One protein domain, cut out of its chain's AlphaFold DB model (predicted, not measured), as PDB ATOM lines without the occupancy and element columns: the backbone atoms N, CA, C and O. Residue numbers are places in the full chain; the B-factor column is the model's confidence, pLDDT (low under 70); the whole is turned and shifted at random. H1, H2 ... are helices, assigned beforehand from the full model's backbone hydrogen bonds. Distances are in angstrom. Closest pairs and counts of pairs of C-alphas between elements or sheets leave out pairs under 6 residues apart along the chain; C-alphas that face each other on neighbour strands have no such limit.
ATOM      1  N   THR A 102      38.414   3.695  -6.852       60.28
ATOM      2  CA  THR A 102      38.856   2.769  -5.799       60.28
ATOM      3  C   THR A 102      40.340   2.952  -5.593       60.28
ATOM      4  O   THR A 102      41.007   3.343  -6.542       60.28
ATOM      5  N   ALA A 103      40.881   2.580  -4.428       53.81
ATOM      6  CA  ALA A 103      42.328   2.429  -4.283       53.81
ATOM      7  C   ALA A 103      42.830   1.492  -5.385       53.81
ATOM      8  O   ALA A 103      42.618   0.276  -5.342       53.81
ATOM      9  N   VAL A 104      43.431   2.073  -6.421       51.00
ATOM     10  CA  VAL A 104      43.960   1.320  -7.545       51.00
ATOM     11  C   VAL A 104      45.288   0.752  -7.079       51.00
ATOM     12  O   VAL A 104      46.338   1.359  -7.229       51.00
ATOM     13  N   CYS A 105      45.256  -0.443  -6.503       47.66
ATOM     14  CA  CYS A 105      46.386  -1.343  -6.660       47.66
ATOM     15  C   CYS A 105      46.386  -1.782  -8.118       47.66
ATOM     16  O   CYS A 105      45.559  -2.599  -8.537       47.66
ATOM     17  N   GLY A 106      47.309  -1.239  -8.908       45.72
ATOM     18  CA  GLY A 106      47.661  -1.913 -10.141       45.72
ATOM     19  C   GLY A 106      48.148  -3.336  -9.818       45.72
ATOM     20  O   GLY A 106      48.571  -3.652  -8.700       45.72
ATOM     21  N   LYS A 107      48.008  -4.239 -10.786       42.75
ATOM     22  CA  LYS A 107      48.481  -5.614 -10.638       42.75
ATOM     23  C   LYS A 107      50.014  -5.624 -10.722       42.75
ATOM     24  O   LYS A 107      50.555  -5.790 -11.808       42.75
ATOM     25  N   GLY A 108      50.691  -5.474  -9.586       41.94
ATOM     26  CA  GLY A 108      52.147  -5.583  -9.489       41.94
ATOM     27  C   GLY A 108      52.666  -5.419  -8.061       41.94
ATOM     28  O   GLY A 108      52.114  -4.657  -7.268       41.94
ATOM     29  N   ILE A 109      53.737  -6.142  -7.724       38.12
ATOM     30  CA  ILE A 109      54.512  -5.903  -6.500       38.12
ATOM     31  C   ILE A 109      55.172  -4.522  -6.645       38.12
ATOM     32  O   ILE A 109      55.837  -4.271  -7.644       38.12
ATOM     33  N   GLY A 110      54.965  -3.622  -5.678       50.31
ATOM     34  CA  GLY A 110      55.581  -2.285  -5.666       50.31
ATOM     35  C   GLY A 110      54.792  -1.168  -6.360       50.31
ATOM     36  O   GLY A 110      55.323  -0.074  -6.532       50.31
ATOM     37  N   GLN A 111      53.536  -1.404  -6.759       60.34
ATOM     38  CA  GLN A 111      52.711  -0.336  -7.324       60.34
ATOM     39  C   GLN A 111      52.165   0.597  -6.241       60.34
ATOM     40  O   GLN A 111      51.507   0.158  -5.290       60.34
ATOM     41  N   LYS A 112      52.421   1.894  -6.439       64.00
ATOM     42  CA  LYS A 112      51.899   2.966  -5.600       64.00
ATOM     43  C   LYS A 112      50.370   2.942  -5.593       64.00
ATOM     44  O   LYS A 112      49.754   2.708  -6.632       64.00
ATOM     45  N   CYS A 113      49.763   3.192  -4.440       72.50
ATOM     46  CA  CYS A 113      48.322   3.396  -4.312       72.50
ATOM     47  C   CYS A 113      48.038   4.749  -3.670       72.50
ATOM     48  O   CYS A 113      48.837   5.226  -2.869       72.50
ATOM     49  N   VAL A 114      46.897   5.336  -4.007       75.56
ATOM     50  CA  VAL A 114      46.472   6.641  -3.497       75.56
ATOM     51  C   VAL A 114      45.243   6.450  -2.614       75.56
ATOM     52  O   VAL A 114      44.373   5.641  -2.960       75.56
ATOM     53  N   ASP A 115      45.188   7.131  -1.468       80.81
ATOM     54  CA  ASP A 115      43.985   7.158  -0.629       80.81
ATOM     55  C   ASP A 115      42.925   8.144  -1.157       80.81
ATOM     56  O   ASP A 115      43.031   8.698  -2.250       80.81
ATOM     57  N   HIS A 116      41.851   8.333  -0.392       76.75
ATOM     58  CA  HIS A 116      40.756   9.240  -0.741       76.75
ATOM     59  C   HIS A 116      41.112  10.729  -0.579       76.75
ATOM     60  O   HIS A 116      40.347  11.572  -1.037       76.75
ATOM     61  N   LEU A 117      42.248  11.047   0.051       77.00
ATOM     62  CA  LEU A 117      42.755  12.403   0.277       77.00
ATOM     63  C   LEU A 117      43.869  12.782  -0.712       77.00
ATOM     64  O   LEU A 117      44.361  13.905  -0.681       77.00
ATOM     65  N   GLY A 118      44.274  11.855  -1.585       72.75
ATOM     66  CA  GLY A 118      45.359  12.070  -2.537       72.75
ATOM     67  C   GLY A 118      46.745  11.668  -2.023       72.75
ATOM     68  O   GLY A 118      47.724  11.894  -2.730       72.75
ATOM     69  N   ASN A 119      46.868  11.046  -0.844       79.12
ATOM     70  CA  ASN A 119      48.177  10.624  -0.342       79.12
ATOM     71  C   ASN A 119      48.655   9.360  -1.058       79.12
ATOM     72  O   ASN A 119      47.922   8.373  -1.161       79.12
ATOM     73  N   GLU A 120      49.911   9.367  -1.504       81.44
ATOM     74  CA  GLU A 120      50.551   8.216  -2.136       81.44
ATOM     75  C   GLU A 120      51.192   7.278  -1.107       81.44
ATOM     76  O   GLU A 120      51.974   7.680  -0.248       81.44
ATOM     77  N   TYR A 121      50.961   5.983  -1.276       82.62
ATOM     78  CA  TYR A 121      51.574   4.919  -0.494       82.62
ATOM     79  C   TYR A 121      52.291   3.951  -1.422       82.62
ATOM     80  O   TYR A 121      51.850   3.697  -2.540       82.62
ATOM     81  N   ARG A 122      53.378   3.335  -0.944       82.38
ATOM     82  CA  ARG A 122      54.167   2.368  -1.736       82.38
ATOM     83  C   ARG A 122      53.399   1.081  -2.054       82.38
ATOM     84  O   ARG A 122      53.788   0.336  -2.946       82.38
ATOM     85  N   SER A 123      52.353   0.788  -1.283       80.00
ATOM     86  CA  SER A 123      51.487  -0.376  -1.446       80.00
ATOM     87  C   SER A 123      50.157  -0.203  -0.710       80.00
ATOM     88  O   SER A 123      50.052   0.556   0.259       80.00
ATOM     89  N   VAL A 124      49.164  -1.018  -1.078       81.12
ATOM     90  CA  VAL A 124      47.891  -1.102  -0.340       81.12
ATOM     91  C   VAL A 124      48.109  -1.507   1.112       81.12
ATOM     92  O   VAL A 124      47.385  -1.036   1.984       81.12
ATOM     93  N   LYS A 125      49.121  -2.340   1.390       83.31
ATOM     94  CA  LYS A 125      49.468  -2.737   2.756       83.31
ATOM     95  C   LYS A 125      49.886  -1.521   3.586       83.31
ATOM     96  O   LYS A 125      49.301  -1.309   4.637       83.31
ATOM     97  N   SER A 126      50.795  -0.691   3.069       87.25
ATOM     98  CA  SER A 126      51.235   0.533   3.760       87.25
ATOM     99  C   SER A 126      50.103   1.546   3.960       87.25
ATOM    100  O   SER A 126      50.040   2.196   4.997       87.25
ATOM    101  N   MET A 127      49.167   1.644   3.012       88.06
ATOM    102  CA  MET A 127      47.971   2.473   3.188       88.06
ATOM    103  C   MET A 127      47.057   1.907   4.283       88.06
ATOM    104  O   MET A 127      46.620   2.628   5.171       88.06
ATOM    105  N   CYS A 128      46.799   0.598   4.277       87.62
ATOM    106  CA  CYS A 128      46.004  -0.058   5.317       87.62
ATOM    107  C   CYS A 128      46.629   0.093   6.713       87.62
ATOM    108  O   CYS A 128      45.902   0.309   7.678       87.62
ATOM    109  N   GLU A 129      47.960   0.006   6.813       88.50
ATOM    110  CA  GLU A 129      48.716   0.230   8.053       88.50
ATOM    111  C   GLU A 129      48.523   1.658   8.576       88.50
ATOM    112  O   GLU A 129      48.233   1.825   9.760       88.50
ATOM    113  N   HIS A 130      48.584   2.667   7.698       90.31
ATOM    114  CA  HIS A 130      48.321   4.063   8.060       90.31
ATOM    115  C   HIS A 130      46.916   4.253   8.658       90.31
ATOM    116  O   HIS A 130      46.768   4.831   9.732       90.31
ATOM    117  N   TYR A 131      45.894   3.678   8.019       88.19
ATOM    118  CA  TYR A 131      44.503   3.741   8.486       88.19
ATOM    119  C   TYR A 131      44.155   2.706   9.570       88.19
ATOM    120  O   TYR A 131      43.000   2.597   9.976       88.19
ATOM    121  N   LYS A 132      45.138   1.934  10.053       89.44
ATOM    122  CA  LYS A 132      44.967   0.882  11.073       89.44
ATOM    123  C   LYS A 132      43.876  -0.143  10.734       89.44
ATOM    124  O   LYS A 132      43.220  -0.692  11.621       89.44
ATOM    125  N   ILE A 133      43.705  -0.453   9.451       88.38
ATOM    126  CA  ILE A 133      42.792  -1.499   8.985       88.38
ATOM    127  C   ILE A 133      43.567  -2.676   8.396       88.38
ATOM    128  O   ILE A 133      44.694  -2.555   7.928       88.38
ATOM    129  N   ARG A 134      42.952  -3.859   8.381       85.88
ATOM    130  CA  ARG A 134      43.540  -5.020   7.704       85.88
ATOM    131  C   ARG A 134      43.202  -4.982   6.214       85.88
ATOM    132  O   ARG A 134      42.066  -4.696   5.845       85.88
ATOM    133  N   ALA A 135      44.145  -5.368   5.353       83.31
ATOM    134  CA  ALA A 135      43.957  -5.343   3.897       83.31
ATOM    135  C   ALA A 135      42.745  -6.161   3.405       83.31
ATOM    136  O   ALA A 135      42.094  -5.777   2.433       83.31
ATOM    137  N   TYR A 136      42.392  -7.262   4.086       81.38
ATOM    138  CA  TYR A 136      41.190  -8.029   3.735       81.38
ATOM    139  C   TYR A 136      39.893  -7.262   4.035       81.38
ATOM    140  O   TYR A 136      38.917  -7.447   3.317       81.38
ATOM    141  N   VAL A 137      39.881  -6.394   5.054       85.44
ATOM    142  CA  VAL A 137      38.726  -5.550   5.390       85.44
ATOM    143  C   VAL A 137      38.534  -4.501   4.308       85.44
ATOM    144  O   VAL A 137      37.423  -4.354   3.807       85.44
ATOM    145  N   LEU A 138      39.617  -3.831   3.895       84.75
ATOM    146  CA  LEU A 138      39.588  -2.908   2.761       84.75
ATOM    147  C   LEU A 138      39.020  -3.610   1.525       84.75
ATOM    148  O   LEU A 138      38.049  -3.148   0.937       84.75
ATOM    149  N   LYS A 139      39.579  -4.773   1.168       80.62
ATOM    150  CA  LYS A 139      39.127  -5.559   0.015       80.62
ATOM    151  C   LYS A 139      37.647  -5.933   0.119       80.62
ATOM    152  O   LYS A 139      36.918  -5.733  -0.846       80.62
ATOM    153  N   TYR A 140      37.211  -6.442   1.271       82.44
ATOM    154  CA  TYR A 140      35.818  -6.801   1.525       82.44
ATOM    155  C   TYR A 140      34.895  -5.595   1.337       82.44
ATOM    156  O   TYR A 140      33.950  -5.666   0.557       82.44
ATOM    157  N   ARG A 141      35.201  -4.462   1.976       83.81
ATOM    158  CA  ARG A 141      34.399  -3.236   1.897       83.81
ATOM    159  C   ARG A 141      34.301  -2.713   0.464       83.81
ATOM    160  O   ARG A 141      33.202  -2.450  -0.012       83.81
ATOM    161  N   ILE A 142      35.416  -2.663  -0.262       78.12
ATOM    162  CA  ILE A 142      35.431  -2.253  -1.675       78.12
ATOM    163  C   ILE A 142      34.601  -3.211  -2.549       78.12
ATOM    164  O   ILE A 142      33.878  -2.760  -3.436       78.12
ATOM    165  N   GLN A 143      34.670  -4.524  -2.294       68.31
ATOM    166  CA  GLN A 143      33.848  -5.525  -2.991       68.31
ATOM    167  C   GLN A 143      32.352  -5.394  -2.682       68.31
ATOM    168  O   GLN A 143      31.537  -5.747  -3.528       68.31
ATOM    169  N   HIS A 144      32.001  -4.869  -1.508       71.50
ATOM    170  CA  HIS A 144      30.623  -4.647  -1.061       71.50
ATOM    171  C   HIS A 144      30.166  -3.194  -1.266       71.50
ATOM    172  O   HIS A 144      29.228  -2.736  -0.621       71.50
ATOM    173  N   GLY A 145      30.831  -2.452  -2.157       63.56
ATOM    174  CA  GLY A 145      30.359  -1.148  -2.623       63.56
ATOM    175  C   GLY A 145      30.633   0.036  -1.692       63.56
ATOM    176  O   GLY A 145      30.083   1.111  -1.927       63.56
ATOM    177  N   TYR A 146      31.480  -0.126  -0.673       75.44
ATOM    178  CA  TYR A 146      31.940   0.990   0.157       75.44
ATOM    179  C   TYR A 146      32.867   1.895  -0.660       75.44
ATOM    180  O   TYR A 146      33.656   1.417  -1.485       75.44
ATOM    181  N   THR A 147      32.809   3.205  -0.408       74.25
ATOM    182  CA  THR A 147      33.789   4.146  -0.970       74.25
ATOM    183  C   THR A 147      35.178   3.880  -0.390       74.25
ATOM    184  O   THR A 147      35.306   3.245   0.655       74.25
ATOM    185  N   LEU A 148      36.241   4.355  -1.049       78.75
ATOM    186  CA  LEU A 148      37.595   4.209  -0.510       78.75
ATOM    187  C   LEU A 148      37.735   4.874   0.865       78.75
ATOM    188  O   LEU A 148      38.300   4.274   1.772       78.75
ATOM    189  N   GLU A 149      37.164   6.065   1.024       82.25
ATOM    190  CA  GLU A 149      37.055   6.759   2.307       82.25
ATOM    191  C   GLU A 149      36.377   5.876   3.352       82.25
ATOM    192  O   GLU A 149      37.016   5.495   4.324       82.25
ATOM    193  N   GLN A 150      35.134   5.445   3.111       80.81
ATOM    194  CA  GLN A 150      34.392   4.578   4.031       80.81
ATOM    195  C   GLN A 150      35.153   3.286   4.340       80.81
ATOM    196  O   GLN A 150      35.161   2.791   5.468       80.81
ATOM    197  N   ALA A 151      35.804   2.715   3.331       85.94
ATOM    198  CA  ALA A 151      36.544   1.484   3.480       85.94
ATOM    199  C   ALA A 151      37.774   1.649   4.384       85.94
ATOM    200  O   ALA A 151      38.098   0.704   5.108       85.94
ATOM    201  N   LEU A 152      38.393   2.833   4.374       85.94
ATOM    202  CA  LEU A 152      39.552   3.207   5.183       85.94
ATOM    203  C   LEU A 152      39.183   3.748   6.574       85.94
ATOM    204  O   LEU A 152      39.889   3.445   7.528       85.94
ATOM    205  N   THR A 153      38.088   4.498   6.715       87.69
ATOM    206  CA  THR A 153      37.777   5.259   7.940       87.69
ATOM    207  C   THR A 153      36.760   4.588   8.859       87.69
ATOM    208  O   THR A 153      36.777   4.840  10.063       87.69
ATOM    209  N   ILE A 154      35.891   3.700   8.353       87.06
ATOM    210  CA  ILE A 154      34.895   3.043   9.213       87.06
ATOM    211  C   ILE A 154      35.613   2.111  10.207       87.06
ATOM    212  O   ILE A 154      36.349   1.210   9.782       87.06
ATOM    213  N   PRO A 155      35.378   2.239  11.523       79.75
ATOM    214  CA  PRO A 155      36.012   1.376  12.514       79.75
ATOM    215  C   PRO A 155      35.557  -0.082  12.358       79.75
ATOM    216  O   PRO A 155      34.395  -0.377  12.074       79.75
ATOM    217  N   VAL A 156      36.484  -1.028  12.525       73.50
ATOM    218  CA  VAL A 156      36.169  -2.466  12.548       73.50
ATOM    219  C   VAL A 156      35.912  -2.864  13.998       73.50
ATOM    220  O   VAL A 156      36.828  -2.806  14.819       73.50
ATOM    221  N   ARG A 157      34.683  -3.282  14.336       64.44
ATOM    222  CA  ARG A 157      34.393  -3.833  15.670       64.44
ATOM    223  C   ARG A 157      35.297  -5.051  15.918       64.44
ATOM    224  O   ARG A 157      35.264  -6.003  15.145       64.44
ATOM    225  N   GLY A 158      36.107  -5.005  16.980       61.03
ATOM    226  CA  GLY A 158      36.930  -6.135  17.439       61.03
ATOM    227  C   GLY A 158      38.432  -6.085  17.121       61.03
ATOM    228  O   GLY A 158      39.142  -7.027  17.475       61.03
ATOM    229  N   LEU A 159      38.963  -5.019  16.507       54.09
ATOM    230  CA  LEU A 159      40.418  -4.827  16.442       54.09
ATOM    231  C   LEU A 159      40.932  -4.379  17.816       54.09
ATOM    232  O   LEU A 159      40.901  -3.197  18.142       54.09
ATOM    233  N   LYS A 160      41.404  -5.332  18.629       43.97
ATOM    234  CA  LYS A 160      42.234  -5.022  19.798       43.97
ATOM    235  C   LYS A 160      43.495  -4.318  19.292       43.97
ATOM    236  O   LYS A 160      44.333  -4.948  18.648       43.97
ATOM    237  N   THR A 161      43.596  -3.021  19.550       44.59
ATOM    238  CA  THR A 161      44.858  -2.286  19.504       44.59
ATOM    239  C   THR A 161      45.783  -2.931  20.534       44.59
ATOM    240  O   THR A 161      45.461  -2.928  21.722       44.59
ATOM    241  N   LYS A 162      46.853  -3.579  20.068       42.41
ATOM    242  CA  LYS A 162      48.021  -3.846  20.908       42.41
ATOM    243  C   LYS A 162      48.886  -2.597  20.929       42.41
ATOM    244  O   LYS A 162      48.920  -1.924  19.871       42.41
TER     245      LYS A 162
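AT A GLANCE: This is residues 102 to 162 of the 162 residues of an uncharacterized protein of Lachnospiraceae bacterium KH1T2 (UniProt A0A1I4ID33). With little regular structure, this is a small cluster of three short helices, H2 meeting both H1 and H3, beside a long looped stretch, residues 102 to 123. In that stretch residues 113 to 114 pair antiparallel with residues 120 to 121. The printed part has 61 residues, 22 of them in H1, H2 and H3, in that order; the class is all helix, with no named strand. It is compact, with a radius of gyration of the C-alphas of 11.1 A and spans of 31 by 27 by 20 A.

HOW THE PARTS SIT: H2, residues 135 to 143, touches H3, residues 148 to 153, opposite ways at a steep tilt of 47 degrees; their closest C-alphas, Leu 138 and Ala 151, are 5.4 A apart. H2 touches H1, residues 124 to 130, opposite ways at a steep tilt of 69 degrees, only just short of about perpendicular; the closest C-alphas, Cys 128 and Ala 135, are 5.8 A apart. H1 and H3 are close but not clearly touching, the closest C-alphas, Cys 128 and Leu 152, being 7.2 A apart. In H1, H2 and H3 every O i to N i+4 pair is within hydrogen-bond range.

IN THESE COORDINATES: H2 is 12.2 A long, H1 9.9 A and H3 8.5 A. C-alpha 124 opens H1 at (47.891, -1.102, -0.340); C-alpha 153 ends H3 at (37.777, 5.259, 7.940).

THE WHOLE: The C-alphas farthest apart, Lys 107 and Lys 162, are 31.6 A apart. The printed part has no cut, and both links between helices are tight. Confidence is under 70 at residues 102 to 112, 143, 145 and 157 to 162.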